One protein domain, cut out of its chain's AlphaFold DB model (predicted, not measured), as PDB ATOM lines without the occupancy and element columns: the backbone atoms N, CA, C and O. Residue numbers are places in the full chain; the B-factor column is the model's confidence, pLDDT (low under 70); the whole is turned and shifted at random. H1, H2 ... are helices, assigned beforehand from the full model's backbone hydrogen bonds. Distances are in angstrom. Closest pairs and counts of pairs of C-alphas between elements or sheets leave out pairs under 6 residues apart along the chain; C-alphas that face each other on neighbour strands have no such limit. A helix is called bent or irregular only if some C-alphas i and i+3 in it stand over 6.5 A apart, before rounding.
ATOM      1  N   GLU A 835     -44.461 -31.729 -44.103       88.19
ATOM      2  CA  GLU A 835     -45.757 -32.392 -44.204       88.19
ATOM      3  C   GLU A 835     -46.103 -32.857 -45.626       88.19
ATOM      4  O   GLU A 835     -46.741 -33.899 -45.760       88.19
ATOM      5  N   ASP A 836     -45.632 -32.162 -46.668       88.81
ATOM      6  CA  ASP A 836     -45.806 -32.579 -48.066       88.81
ATOM      7  C   ASP A 836     -44.775 -33.648 -48.462       88.81
ATOM      8  O   ASP A 836     -45.113 -34.674 -49.055       88.81
ATOM      9  N   LEU A 837     -43.504 -33.428 -48.104       89.44
ATOM     10  CA  LEU A 837     -42.390 -34.276 -48.532       89.44
ATOM     11  C   LEU A 837     -42.367 -35.638 -47.829       89.44
ATOM     12  O   LEU A 837     -42.141 -36.654 -48.485       89.44
ATOM     13  N   VAL A 838     -42.571 -35.691 -46.506       89.44
ATOM     14  CA  VAL A 838     -42.398 -36.921 -45.703       89.44
ATOM     15  C   VAL A 838     -43.302 -38.084 -46.156       89.44
ATOM     16  O   VAL A 838     -42.774 -39.200 -46.238       89.44
ATOM     17  N   PRO A 839     -44.594 -37.881 -46.495       88.62
ATOM     18  CA  PRO A 839     -45.447 -38.924 -47.074       88.62
ATOM     19  C   PRO A 839     -45.028 -39.376 -48.480       88.62
ATOM     20  O   PRO A 839     -45.218 -40.544 -48.826       88.62
ATOM     21  N   GLU A 840     -44.451 -38.485 -49.295       88.75
ATOM     22  CA  GLU A 840     -44.026 -38.795 -50.667       88.75
ATOM     23  C   GLU A 840     -42.776 -39.690 -50.676       88.75
ATOM     24  O   GLU A 840     -42.787 -40.783 -51.246       88.75
ATOM     25  N   ILE A 841     -41.725 -39.284 -49.955       89.12
ATOM     26  CA  ILE A 841     -40.480 -40.064 -49.805       89.12
ATOM     27  C   ILE A 841     -40.607 -41.237 -48.815       89.12
ATOM     28  O   ILE A 841     -39.704 -42.071 -48.721       89.12
ATOM     29  N   LYS A 842     -41.694 -41.280 -48.029       87.25
ATOM     30  CA  LYS A 842     -41.970 -42.249 -46.946       87.25
ATOM     31  C   LYS A 842     -40.826 -42.382 -45.940       87.25
ATOM     32  O   LYS A 842     -40.473 -43.481 -45.507       87.25
ATOM     33  N   TYR A 843     -40.235 -41.248 -45.559       88.25
ATOM     34  CA  TYR A 843     -39.083 -41.222 -44.659       88.25
ATOM     35  C   TYR A 843     -39.470 -41.672 -43.244       88.25
ATOM     36  O   TYR A 843     -40.560 -41.386 -42.743       88.25
ATOM     37  N   ARG A 844     -38.573 -42.410 -42.586       88.75
ATOM     38  CA  ARG A 844     -38.786 -42.977 -41.246       88.75
ATOM     39  C   ARG A 844     -37.572 -42.647 -40.360       88.75
ATOM     40  O   ARG A 844     -36.641 -43.451 -40.284       88.75
ATOM     41  N   PRO A 845     -37.549 -41.460 -39.720       85.06
ATOM     42  CA  PRO A 845     -36.417 -40.988 -38.923       85.06
ATOM     43  C   PRO A 845     -36.178 -41.868 -37.691       85.06
ATOM     44  O   PRO A 845     -37.107 -42.410 -37.085       85.06
ATOM     45  N   THR A 846     -34.921 -41.963 -37.256       80.81
ATOM     46  CA  THR A 846     -34.578 -42.660 -36.008       80.81
ATOM     47  C   THR A 846     -34.694 -41.712 -34.816       80.81
ATOM     48  O   THR A 846     -33.962 -40.730 -34.722       80.81
ATOM     49  N   ALA A 847     -35.575 -42.035 -33.864       70.38
ATOM     50  CA  ALA A 847     -35.812 -41.211 -32.679       70.38
ATOM     51  C   ALA A 847     -34.530 -40.955 -31.856       70.38
ATOM     52  O   ALA A 847     -33.920 -41.875 -31.296       70.38
ATOM     53  N   SER A 848     -34.145 -39.680 -31.751       65.44
ATOM     54  CA  SER A 848     -33.001 -39.237 -30.954       65.44
ATOM     55  C   SER A 848     -33.276 -39.392 -29.458       65.44
ATOM     56  O   SER A 848     -34.321 -39.000 -28.949       65.44
ATOM     57  N   ARG A 849     -32.301 -39.924 -28.712       60.00
ATOM     58  CA  ARG A 849     -32.384 -40.033 -27.240       60.00
ATOM     59  C   ARG A 849     -31.959 -38.755 -26.503       60.00
ATOM     60  O   ARG A 849     -31.928 -38.764 -25.275       60.00
ATOM     61  N   PHE A 850     -31.582 -37.708 -27.238       53.91
ATOM     62  CA  PHE A 850     -30.918 -36.512 -26.704       53.91
ATOM     63  C   PHE A 850     -31.481 -35.186 -27.256       53.91
ATOM     64  O   PHE A 850     -30.833 -34.155 -27.096       53.91
ATOM     65  N   GLY A 851     -32.652 -35.204 -27.905       56.12
ATOM     66  CA  GLY A 851     -33.382 -33.985 -28.277       56.12
ATOM     67  C   GLY A 851     -34.134 -33.353 -27.090       56.12
ATOM     68  O   GLY A 851     -34.317 -34.017 -26.057       56.12
ATOM     69  N   PRO A 852     -34.575 -32.087 -27.205       59.31
ATOM     70  CA  PRO A 852     -35.469 -31.464 -26.233       59.31
ATOM     71  C   PRO A 852     -36.791 -32.235 -26.119       59.31
ATOM     72  O   PRO A 852     -37.348 -32.733 -27.096       59.31
ATOM     73  N   LYS A 853     -37.330 -32.326 -24.900       65.50
ATOM     74  CA  LYS A 853     -38.634 -32.955 -24.662       65.50
ATOM     75  C   LYS A 853     -39.745 -31.917 -24.772       65.50
ATOM     76  O   LYS A 853     -39.965 -31.167 -23.825       65.50
ATOM     77  N   LEU A 854     -40.467 -31.929 -25.892       68.81
ATOM     78  CA  LEU A 854     -41.770 -31.265 -26.012       68.81
ATOM     79  C   LEU A 854     -42.717 -31.740 -24.896       68.81
ATOM     80  O   LEU A 854     -42.748 -32.935 -24.581       68.81
ATOM     81  N   SER A 855     -43.514 -30.822 -24.339       77.19
ATOM     82  CA  SER A 855     -44.626 -31.173 -23.444       77.19
ATOM     83  C   SER A 855     -45.646 -32.043 -24.184       77.19
ATOM     84  O   SER A 855     -45.841 -31.896 -25.394       77.19
ATOM     85  N   GLU A 856     -46.358 -32.910 -23.462       77.44
ATOM     86  CA  GLU A 856     -47.464 -33.674 -24.049       77.44
ATOM     87  C   GLU A 856     -48.568 -32.759 -24.601       77.44
ATOM     88  O   GLU A 856     -49.167 -33.104 -25.617       77.44
ATOM     89  N   ASP A 857     -48.760 -31.560 -24.037       78.88
ATOM     90  CA  ASP A 857     -49.684 -30.549 -24.573       78.88
ATOM     91  C   ASP A 857     -49.248 -30.041 -25.956       78.88
ATOM     92  O   ASP A 857     -50.071 -29.897 -26.858       78.88
ATOM     93  N   GLN A 858     -47.941 -29.820 -26.153       77.44
ATOM     94  CA  GLN A 858     -47.380 -29.383 -27.438       77.44
ATOM     95  C   GLN A 858     -47.513 -30.496 -28.482       77.44
ATOM     96  O   GLN A 858     -47.996 -30.257 -29.585       77.44
ATOM     97  N   LYS A 859     -47.193 -31.742 -28.110       75.25
ATOM     98  CA  LYS A 859     -47.415 -32.909 -28.977       75.25
ATOM     99  C   LYS A 859     -48.895 -33.138 -29.278       75.25
ATOM    100  O   LYS A 859     -49.231 -33.648 -30.340       75.25
ATOM    101  N   ALA A 860     -49.795 -32.846 -28.339       80.38
ATOM    102  CA  ALA A 860     -51.238 -32.957 -28.546       80.38
ATOM    103  C   ALA A 860     -51.775 -31.852 -29.469       80.38
ATOM    104  O   ALA A 860     -52.697 -32.115 -30.234       80.38
ATOM    105  N   ALA A 861     -51.191 -30.649 -29.441       82.69
ATOM    106  CA  ALA A 861     -51.468 -29.607 -30.426       82.69
ATOM    107  C   ALA A 861     -50.989 -30.031 -31.825       82.69
ATOM    108  O   ALA A 861     -51.815 -30.180 -32.719       82.69
ATOM    109  N   MET A 862     -49.702 -30.363 -31.981       79.06
ATOM    110  CA  MET A 862     -49.126 -30.747 -33.279       79.06
ATOM    111  C   MET A 862     -49.841 -31.946 -33.918       79.06
ATOM    112  O   MET A 862     -50.155 -31.908 -35.103       79.06
ATOM    113  N   ARG A 863     -50.189 -32.981 -33.135       81.00
ATOM    114  CA  ARG A 863     -50.985 -34.116 -33.638       81.00
ATOM    115  C   ARG A 863     -52.356 -33.683 -34.165       81.00
ATOM    116  O   ARG A 863     -52.727 -34.120 -35.244       81.00
ATOM    117  N   ARG A 864     -53.069 -32.778 -33.482       83.19
ATOM    118  CA  ARG A 864     -54.356 -32.235 -33.969       83.19
ATOM    119  C   ARG A 864     -54.214 -31.399 -35.237       83.19
ATOM    120  O   ARG A 864     -55.184 -31.279 -35.979       83.19
ATOM    121  N   ASP A 865     -53.064 -30.774 -35.460       84.19
ATOM    122  CA  ASP A 865     -52.817 -29.974 -36.659       84.19
ATOM    123  C   ASP A 865     -52.442 -30.869 -37.852       84.19
ATOM    124  O   ASP A 865     -53.029 -30.723 -38.924       84.19
ATOM    125  N   TYR A 866     -51.612 -31.895 -37.644       84.25
ATOM    126  CA  TYR A 866     -51.348 -32.931 -38.649       84.25
ATOM    127  C   TYR A 866     -52.584 -33.799 -38.974       84.25
ATOM    128  O   TYR A 866     -52.791 -34.164 -40.130       84.25
ATOM    129  N   GLU A 867     -53.466 -34.059 -38.001       82.88
ATOM    130  CA  GLU A 867     -54.755 -34.740 -38.220       82.88
ATOM    131  C   GLU A 867     -55.693 -33.938 -39.146       82.88
ATOM    132  O   GLU A 867     -56.425 -34.536 -39.935       82.88
ATOM    133  N   LYS A 868     -55.655 -32.593 -39.117       85.81
ATOM    134  CA  LYS A 868     -56.426 -31.739 -40.052       85.81
ATOM    135  C   LYS A 868     -55.893 -31.798 -41.483       85.81
ATOM    136  O   LYS A 868     -56.674 -31.632 -42.414       85.81
ATOM    137  N   LEU A 869     -54.588 -32.021 -41.644       82.44
ATOM    138  CA  LEU A 869     -53.931 -32.195 -42.943       82.44
ATOM    139  C   LEU A 869     -54.192 -33.587 -43.555       82.44
ATOM    140  O   LEU A 869     -53.841 -33.823 -44.705       82.44
ATOM    141  N   GLY A 870     -54.835 -34.505 -42.818       84.81
ATOM    142  CA  GLY A 870     -55.209 -35.834 -43.317       84.81
ATOM    143  C   GLY A 870     -54.050 -36.833 -43.412       84.81
ATOM    144  O   GLY A 870     -54.178 -37.848 -44.093       84.81
ATOM    145  N   LEU A 871     -52.930 -36.551 -42.740       84.19
ATOM    146  CA  LEU A 871     -51.699 -37.342 -42.789       84.19
ATOM    147  C   LEU A 871     -51.857 -38.720 -42.119       84.19
ATOM    148  O   LEU A 871     -52.554 -38.866 -41.111       84.19
ATOM    149  N   GLU A 872     -51.170 -39.746 -42.636       85.75
ATOM    150  CA  GLU A 872     -51.201 -41.083 -42.031       85.75
ATOM    151  C   GLU A 872     -50.489 -41.111 -40.666       85.75
ATOM    152  O   GLU A 872     -49.519 -40.395 -40.414       85.75
ATOM    153  N   HIS A 873     -50.932 -41.998 -39.765       83.25
ATOM    154  CA  HIS A 873     -50.408 -42.074 -38.392       83.25
ATOM    155  C   HIS A 873     -48.901 -42.399 -38.308       83.25
ATOM    156  O   HIS A 873     -48.258 -42.090 -37.301       83.25
ATOM    157  N   GLU A 874     -48.318 -43.011 -39.342       84.00
ATOM    158  CA  GLU A 874     -46.865 -43.185 -39.426       84.00
ATOM    159  C   GLU A 874     -46.131 -41.895 -39.809       84.00
ATOM    160  O   GLU A 874     -45.099 -41.589 -39.210       84.00
ATOM    161  N   ASP A 875     -46.661 -41.129 -40.762       86.56
ATOM    162  CA  ASP A 875     -46.040 -39.893 -41.244       86.56
ATOM    163  C   ASP A 875     -46.153 -38.791 -40.185       86.56
ATOM    164  O   ASP A 875     -45.167 -38.122 -39.884       86.56
ATOM    165  N   MET A 876     -47.291 -38.707 -39.485       85.56
ATOM    166  CA  MET A 876     -47.438 -37.863 -38.292       85.56
ATOM    167  C   MET A 876     -46.389 -38.179 -37.213       85.56
ATOM    168  O   MET A 876     -45.883 -37.274 -36.553       85.56
ATOM    169  N   ARG A 877     -46.018 -39.458 -37.043       84.50
ATOM    170  CA  ARG A 877     -44.957 -39.868 -36.108       84.50
ATOM    171  C   ARG A 877     -43.560 -39.535 -36.633       84.50
ATOM    172  O   ARG A 877     -42.690 -39.195 -35.835       84.50
ATOM    173  N   ALA A 878     -43.329 -39.632 -37.941       86.88
ATOM    174  CA  ALA A 878     -42.078 -39.200 -38.557       86.88
ATOM    175  C   ALA A 878     -41.873 -37.685 -38.371       86.88
ATOM    176  O   ALA A 878     -40.808 -37.270 -37.915       86.88
ATOM    177  N   LEU A 879     -42.914 -36.882 -38.605       87.06
ATOM    178  CA  LEU A 879     -42.916 -35.439 -38.356       87.06
ATOM    179  C   LEU A 879     -42.700 -35.108 -36.871       87.06
ATOM    180  O   LEU A 879     -41.845 -34.280 -36.571       87.06
ATOM    181  N   GLU A 880     -43.361 -35.811 -35.936       83.00
ATOM    182  CA  GLU A 880     -43.140 -35.620 -34.488       83.00
ATOM    183  C   GLU A 880     -41.676 -35.887 -34.074       83.00
ATOM    184  O   GLU A 880     -41.146 -35.220 -33.185       83.00
ATOM    185  N   ILE A 881     -41.005 -36.858 -34.710       84.31
ATOM    186  CA  ILE A 881     -39.590 -37.169 -34.456       84.31
ATOM    187  C   ILE A 881     -38.664 -36.115 -35.079       84.31
ATOM    188  O   ILE A 881     -37.689 -35.721 -34.437       84.31
ATOM    189  N   LEU A 882     -38.951 -35.649 -36.299       84.88
ATOM    190  CA  LEU A 882     -38.182 -34.585 -36.954       84.88
ATOM    191  C   LEU A 882     -38.274 -33.277 -36.157       84.88
ATOM    192  O   LEU A 882     -37.246 -32.679 -35.853       84.88
ATOM    193  N   SER A 883     -39.473 -32.890 -35.709       79.94
ATOM    194  CA  SER A 883     -39.689 -31.680 -34.905       79.94
ATOM    195  C   SER A 883     -39.091 -31.740 -33.490       79.94
ATOM    196  O   SER A 883     -39.063 -30.727 -32.798       79.94
ATOM    197  N   GLN A 884     -38.641 -32.913 -33.029       74.38
ATOM    198  CA  GLN A 884     -37.918 -33.094 -31.759       74.38
ATOM    199  C   GLN A 884     -36.387 -33.012 -31.917       74.38
ATOM    200  O   GLN A 884     -35.663 -33.136 -30.926       74.38
ATOM    201  N   ASN A 885     -35.875 -32.811 -33.136       71.44
ATOM    202  CA  ASN A 885     -34.455 -32.607 -33.401       71.44
ATOM    203  C   ASN A 885     -34.178 -31.145 -33.789       71.44
ATOM    204  O   ASN A 885     -34.451 -30.741 -34.913       71.44
ATOM    205  N   ASP A 886     -33.483 -30.398 -32.924       68.81
ATOM    206  CA  ASP A 886     -32.901 -29.073 -33.241       68.81
ATOM    207  C   ASP A 886     -31.712 -29.164 -34.236       68.81
ATOM    208  O   ASP A 886     -30.717 -28.443 -34.125       68.81
ATOM    209  N   ARG A 887     -31.719 -30.150 -35.140       80.25
ATOM    210  CA  ARG A 887     -30.607 -30.512 -36.025       80.25
ATOM    211  C   ARG A 887     -31.133 -31.007 -37.360       80.25
ATOM    212  O   ARG A 887     -32.048 -31.822 -37.396       80.25
ATOM    213  N   ILE A 888     -30.470 -30.579 -38.428       86.62
ATOM    214  CA  ILE A 888     -30.721 -31.041 -39.793       86.62
ATOM    215  C   ILE A 888     -30.529 -32.561 -39.859       86.62
ATOM    216  O   ILE A 888     -29.474 -33.081 -39.489       86.62
ATOM    217  N   ASP A 889     -31.553 -33.263 -40.342       89.31
ATOM    218  CA  ASP A 889     -31.474 -34.685 -40.656       89.31
ATOM    219  C   ASP A 889     -30.928 -34.848 -42.084       89.31
ATOM    220  O   ASP A 889     -31.636 -34.666 -43.075       89.31
ATOM    221  N   TYR A 890     -29.638 -35.164 -42.203       91.31
ATOM    222  CA  TYR A 890     -28.994 -35.362 -43.506       91.31
ATOM    223  C   TYR A 890     -29.554 -36.565 -44.273       91.31
ATOM    224  O   TYR A 890     -29.496 -36.573 -45.499       91.31
ATOM    225  N   GLY A 891     -30.120 -37.557 -43.576       90.44
ATOM    226  CA  GLY A 891     -30.759 -38.710 -44.204       90.44
ATOM    227  C   GLY A 891     -32.084 -38.328 -44.861       90.44
ATOM    228  O   GLY A 891     -32.387 -38.819 -45.947       90.44
ATOM    229  N   LEU A 892     -32.833 -37.400 -44.252       91.75
ATOM    230  CA  LEU A 892     -33.986 -36.756 -44.885       91.75
ATOM    231  C   LEU A 892     -33.553 -35.967 -46.131       91.75
ATOM    232  O   LEU A 892     -34.106 -36.186 -47.203       91.75
ATOM    233  N   VAL A 893     -32.529 -35.110 -46.022       93.62
ATOM    234  CA  VAL A 893     -32.026 -34.321 -47.166       93.62
ATOM    235  C   VAL A 893     -31.578 -35.231 -48.315       93.62
ATOM    236  O   VAL A 893     -31.951 -34.997 -49.463       93.62
ATOM    237  N   ALA A 894     -30.837 -36.303 -48.027       92.75
ATOM    238  CA  ALA A 894     -30.391 -37.246 -49.047       92.75
ATOM    239  C   ALA A 894     -31.544 -38.059 -49.667       92.75
ATOM    240  O   ALA A 894     -31.499 -38.352 -50.863       92.75
ATOM    241  N   ALA A 895     -32.600 -38.372 -48.905       91.94
ATOM    242  CA  ALA A 895     -33.823 -38.973 -49.441       91.94
ATOM    243  C   ALA A 895     -34.583 -38.010 -50.373       91.94
ATOM    244  O   ALA A 895     -35.012 -38.424 -51.449       91.94
ATOM    245  N   THR A 896     -34.684 -36.724 -50.019       93.06
ATOM    246  CA  THR A 896     -35.305 -35.693 -50.869       93.06
ATOM    247  C   THR A 896     -34.512 -35.462 -52.156       93.06
ATOM    248  O   THR A 896     -35.091 -35.472 -53.240       93.06
ATOM    249  N   VAL A 897     -33.180 -35.335 -52.083       92.94
ATOM    250  CA  VAL A 897     -32.331 -35.219 -53.286       92.94
ATOM    251  C   VAL A 897     -32.466 -36.459 -54.167       92.94
ATOM    252  O   VAL A 897     -32.531 -36.334 -55.388       92.94
ATOM    253  N   LYS A 898     -32.574 -37.652 -53.570       91.38
ATOM    254  CA  LYS A 898     -32.822 -38.877 -54.330       91.38
ATOM    255  C   LYS A 898     -34.169 -38.856 -55.057       91.38
ATOM    256  O   LYS A 898     -34.188 -39.175 -56.238       91.38
ATOM    257  N   LEU A 899     -35.259 -38.444 -54.401       90.75
ATOM    258  CA  LEU A 899     -36.559 -38.286 -55.063       90.75
ATOM    259  C   LEU A 899     -36.457 -37.324 -56.255       90.75
ATOM    260  O   LEU A 899     -36.963 -37.635 -57.329       90.75
ATOM    261  N   ILE A 900     -35.763 -36.193 -56.098       91.44
ATOM    262  CA  ILE A 900     -35.566 -35.220 -57.184       91.44
ATOM    263  C   ILE A 900     -34.810 -35.863 -58.357       91.44
ATOM    264  O   ILE A 900     -35.235 -35.716 -59.499       91.44
ATOM    265  N   VAL A 901     -33.740 -36.621 -58.097       90.06
ATOM    266  CA  VAL A 901     -32.956 -37.321 -59.134       90.06
ATOM    267  C   VAL A 901     -33.740 -38.461 -59.804       90.06
ATOM    268  O   VAL A 901     -33.612 -38.657 -61.009       90.06
ATOM    269  N   ASP A 902     -34.575 -39.191 -59.058       87.75
ATOM    270  CA  ASP A 902     -35.401 -40.288 -59.587       87.75
ATOM    271  C   ASP A 902     -36.637 -39.777 -60.377       87.75
ATOM    272  O   ASP A 902     -37.202 -40.525 -61.177       87.75
ATOM    273  N   THR A 903     -37.064 -38.516 -60.186       87.75
ATOM    274  CA  THR A 903     -38.260 -37.917 -60.829       87.75
ATOM    275  C   THR A 903     -37.963 -36.877 -61.915       87.75
ATOM    276  O   THR A 903     -38.742 -36.753 -62.864       87.75
ATOM    277  N   SER A 904     -36.868 -36.120 -61.804       85.94
ATOM    278  CA  SER A 904     -36.567 -34.978 -62.680       85.94
ATOM    279  C   SER A 904     -35.601 -35.345 -63.804       85.94
ATOM    280  O   SER A 904     -34.565 -35.964 -63.584       85.94
ATOM    281  N   THR A 905     -35.900 -34.915 -65.032       75.94
ATOM    282  CA  THR A 905     -35.091 -35.244 -66.221       75.94
ATOM    283  C   THR A 905     -33.816 -34.411 -66.365       75.94
ATOM    284  O   THR A 905     -32.873 -34.855 -67.021       75.94
ATOM    285  N   SER A 906     -33.781 -33.204 -65.795       83.75
ATOM    286  CA  SER A 906     -32.621 -32.310 -65.792       83.75
ATOM    287  C   SER A 906     -32.799 -31.169 -64.785       83.75
ATOM    288  O   SER A 906     -33.887 -30.616 -64.641       83.75
ATOM    289  N   GLY A 907     -31.718 -30.782 -64.105       85.94
ATOM    290  CA  GLY A 907     -31.710 -29.654 -63.173       85.94
ATOM    291  C   GLY A 907     -30.428 -29.599 -62.342       85.94
ATOM    292  O   GLY A 907     -29.636 -30.539 -62.355       85.94
ATOM    293  N   ALA A 908     -30.239 -28.500 -61.615       89.75
ATOM    294  CA  ALA A 908     -29.237 -28.381 -60.559       89.75
ATOM    295  C   ALA A 908     -29.960 -28.241 -59.213       89.75
ATOM    296  O   ALA A 908     -30.952 -27.519 -59.126       89.75
ATOM    297  N   VAL A 909     -29.473 -28.922 -58.173       90.88
ATOM    298  CA  VAL A 909     -30.072 -28.890 -56.831       90.88
ATOM    299  C   VAL A 909     -29.170 -28.083 -55.903       90.88
ATOM    300  O   VAL A 909     -28.063 -28.511 -55.585       90.88
ATOM    301  N   LEU A 910     -29.644 -26.913 -55.470       92.56
ATOM    302  CA  LEU A 910     -28.956 -26.065 -54.497       92.56
ATOM    303  C   LEU A 910     -29.446 -26.403 -53.084       92.56
ATOM    304  O   LEU A 910     -30.645 -26.373 -52.818       92.56
ATOM    305  N   ILE A 911     -28.519 -26.726 -52.179       92.75
ATOM    306  CA  ILE A 911     -28.829 -27.175 -50.814       92.75
ATOM    307  C   ILE A 911     -28.223 -26.184 -49.821       92.75
ATOM    308  O   ILE A 911     -27.007 -26.146 -49.632       92.75
ATOM    309  N   PHE A 912     -29.070 -25.395 -49.162       91.50
ATOM    310  CA  PHE A 912     -28.626 -24.459 -48.133       91.50
ATOM    311  C   PHE A 912     -28.312 -25.189 -46.819       91.50
ATOM    312  O   PHE A 912     -29.104 -25.989 -46.326       91.50
ATOM    313  N   MET A 913     -27.145 -24.891 -46.250       89.50
ATOM    314  CA  MET A 913     -26.628 -25.457 -45.000       89.50
ATOM    315  C   MET A 913     -26.023 -24.329 -44.148       89.50
ATOM    316  O   MET A 913     -25.463 -23.390 -44.711       89.50
ATOM    317  N   PRO A 914     -26.103 -24.393 -42.808       83.62
ATOM    318  CA  PRO A 914     -25.742 -23.270 -41.937       83.62
ATOM    319  C   PRO A 914     -24.231 -23.116 -41.691       83.62
ATOM    320  O   PRO A 914     -23.827 -22.138 -41.070       83.62
ATOM    321  N   GLY A 915     -23.396 -24.064 -42.131       83.44
ATOM    322  CA  GLY A 915     -21.957 -24.040 -41.871       83.44
ATOM    323  C   GLY A 915     -21.169 -25.145 -42.576       83.44
ATOM    324  O   GLY A 915     -21.722 -26.108 -43.111       83.44
ATOM    325  N   VAL A 916     -19.839 -25.005 -42.574       80.38
ATOM    326  CA  VAL A 916     -18.895 -25.905 -43.267       80.38
ATOM    327  C   VAL A 916     -18.949 -27.341 -42.733       80.38
ATOM    328  O   VAL A 916     -18.746 -28.296 -43.488       80.38
ATOM    329  N   MET A 917     -19.234 -27.530 -41.440       82.19
ATOM    330  CA  MET A 917     -19.365 -28.868 -40.854       82.19
ATOM    331  C   MET A 917     -20.632 -29.574 -41.347       82.19
ATOM    332  O   MET A 917     -20.595 -30.767 -41.644       82.19
ATOM    333  N   GLU A 918     -21.721 -28.828 -41.484       89.19
ATOM    334  CA  GLU A 918     -23.030 -29.288 -41.930       89.19
ATOM    335  C   GLU A 918     -23.028 -29.566 -43.439       89.19
ATOM    336  O   GLU A 918     -23.516 -30.612 -43.862       89.19
ATOM    337  N   ILE A 919     -22.355 -28.726 -44.240       89.00
ATOM    338  CA  ILE A 919     -22.056 -29.005 -45.658       89.00
ATOM    339  C   ILE A 919     -21.296 -30.329 -45.783       89.00
ATOM    340  O   ILE A 919     -21.717 -31.218 -46.521       89.00
ATOM    341  N   ARG A 920     -20.198 -30.513 -45.034       88.19
ATOM    342  CA  ARG A 920     -19.384 -31.742 -45.101       88.19
ATOM    343  C   ARG A 920     -20.148 -32.983 -44.625       88.19
ATOM    344  O   ARG A 920     -19.957 -34.055 -45.196       88.19
ATOM    345  N   ALA A 921     -21.026 -32.851 -43.630       89.06
ATOM    346  CA  ALA A 921     -21.908 -33.928 -43.181       89.06
ATOM    347  C   ALA A 921     -22.970 -34.285 -44.237       89.06
ATOM    348  O   ALA A 921     -23.146 -35.462 -44.548       89.06
ATOM    349  N   CYS A 922     -23.610 -33.285 -44.849       92.38
ATOM    350  CA  CYS A 922     -24.571 -33.491 -45.928       92.38
ATOM    351  C   CYS A 922     -23.915 -34.137 -47.155       92.38
ATOM    352  O   CYS A 922     -24.430 -35.117 -47.679       92.38
ATOM    353  N   VAL A 923     -22.744 -33.654 -47.585       91.50
ATOM    354  CA  VAL A 923     -21.988 -34.239 -48.705       91.50
ATOM    355  C   VAL A 923     -21.605 -35.693 -48.418       91.50
ATOM    356  O   VAL A 923     -21.693 -36.527 -49.318       91.50
ATOM    357  N   ALA A 924     -21.228 -36.035 -47.182       90.75
ATOM    358  CA  ALA A 924     -20.942 -37.420 -46.809       90.75
ATOM    359  C   ALA A 924     -22.178 -38.334 -46.934       90.75
ATOM    360  O   ALA A 924     -22.042 -39.461 -47.410       90.75
ATOM    361  N   GLU A 925     -23.369 -37.848 -46.572       92.25
ATOM    362  CA  GLU A 925     -24.611 -38.629 -46.657       92.25
ATOM    363  C   GLU A 925     -25.189 -38.690 -48.083       92.25
ATOM    364  O   GLU A 925     -25.653 -39.737 -48.522       92.25
ATOM    365  N   LEU A 926     -25.053 -37.627 -48.880       92.38
ATOM    366  CA  LEU A 926     -25.391 -37.650 -50.310       92.38
ATOM    367  C   LEU A 926     -24.523 -38.666 -51.079       92.38
ATOM    368  O   LEU A 926     -25.023 -39.395 -51.935       92.38
ATOM    369  N   ASN A 927     -23.238 -38.781 -50.722       89.25
ATOM    370  CA  ASN A 927     -22.355 -39.829 -51.242       89.25
ATOM    371  C   ASN A 927     -22.709 -41.235 -50.711       89.25
ATOM    372  O   ASN A 927     -22.430 -42.224 -51.392       89.25
ATOM    373  N   SER A 928     -23.317 -41.357 -49.522       87.94
ATOM    374  CA  SER A 928     -23.732 -42.649 -48.946       87.94
ATOM    375  C   SER A 928     -25.049 -43.169 -49.552       87.94
ATOM    376  O   SER A 928     -25.204 -44.377 -49.744       87.94
ATOM    377  N   ALA A 929     -25.958 -42.264 -49.933       84.31
ATOM    378  CA  ALA A 929     -27.298 -42.562 -50.445       84.31
ATOM    379  C   ALA A 929     -27.344 -43.171 -51.865       84.31
ATOM    380  O   ALA A 929     -28.376 -43.717 -52.269       84.31
ATOM    381  N   GLY A 930     -26.239 -43.116 -52.619       81.31
ATOM    382  CA  GLY A 930     -26.108 -43.785 -53.919       81.31
ATOM    383  C   GLY A 930     -26.912 -43.135 -55.049       81.31
ATOM    384  O   GLY A 930     -27.613 -43.830 -55.780       81.31
TER     385      GLY A 930
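What this domain is: This is residues 835 to 930 of the 945 residues of the protein "ATP-dependent RNA helicase A" of Trichosporon asahii var. asahii (strain CBS 8904) (UniProt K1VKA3). Two pairs of crossing helices, H2 with H3 and H4 with H5, stand at the two ends of the domain, and the short helix H1 sits between them, packing on H3 and on H4. Contacts thus run from helix to helix in the order H2, H3, H1, H4, H5, while long loops join H1 to H2 and H4 to H5, and residues 902 to 907 stick out. The printed part has 96 residues with five named helices, H1 to H5 along the chain, and no named strand; its class is all helix. It is only just compact, close to loose, with a radius of gyration of the C-alphas of 14.9 A and spans of 42 by 30 by 19 A.

How they stand to each other: H1, residues 835 to 841, touches H3, residues 873 to 882, about perpendicular at 74 degrees; their closest C-alphas, of Pro 839 and Asp 875, are 5.9 A apart. H2, residues 856 to 868, touches H3 at a steep tilt of 51 degrees, opposite ways, with the C-alphas of Tyr 866 and Met 876 closest at 6.3 A. H1 and H2 are close but not clearly touching, with the C-alphas of Glu 835 and Tyr 866 closest at 7.9 A. H4, residues 890 to 903, touches H1 with residues 895 to 899 alone, at a steep tilt of 68 degrees, only just short of about perpendicular, the same way; the closest C-alphas, of Ile 841 and Ala 895, are 6.8 A apart. H3 and H4 are apart. H5, residues 916 to 928, touches H4 with residues 921 to 926 alone, at a steep tilt of 52 degrees, the same way, with the C-alphas of Ala 894 and Leu 926 closest at 5.2 A. H5 is apart from H1, H2 and H3, and H2 is apart from H4. The packing of the helices is mostly crossed, with no shallow tilt among the four touching pairs. In H2, H3, H4 and H5 every O i to N i+4 pair is within hydrogen-bond range; in H1 it is 1 of 3, beside 1 of 4 O i to N i+3 pairs.

Where its parts are: H1 begins at C-alpha 835, (-45.757, -32.392, -44.204), and is 10.9 A long; it is neither bent nor irregular, but only just: C-alphas 836 and 839 are 6.4 A apart. From first to last C-alpha H2 measures 18.4 A, H3 14.4 A, H4 19.8 A and H5 18.3 A. H4 begins at C-alpha 890, (-28.994, -35.362, -43.506), and H5 ends at C-alpha 928, (-23.732, -42.649, -48.946).

The domain as a whole: The two C-alphas farthest apart, of Asp 857 and Ser 906, are 44.6 A from each other. The printed part has no cut. The links H1 to H2, 14 residues, and H4 to H5, 12 residues, are long; H2 to H3 is tight and H3 to H4 short. The mean pLDDT of the printed part is 84.0, with residues 848 to 854 and residue 886 under 70.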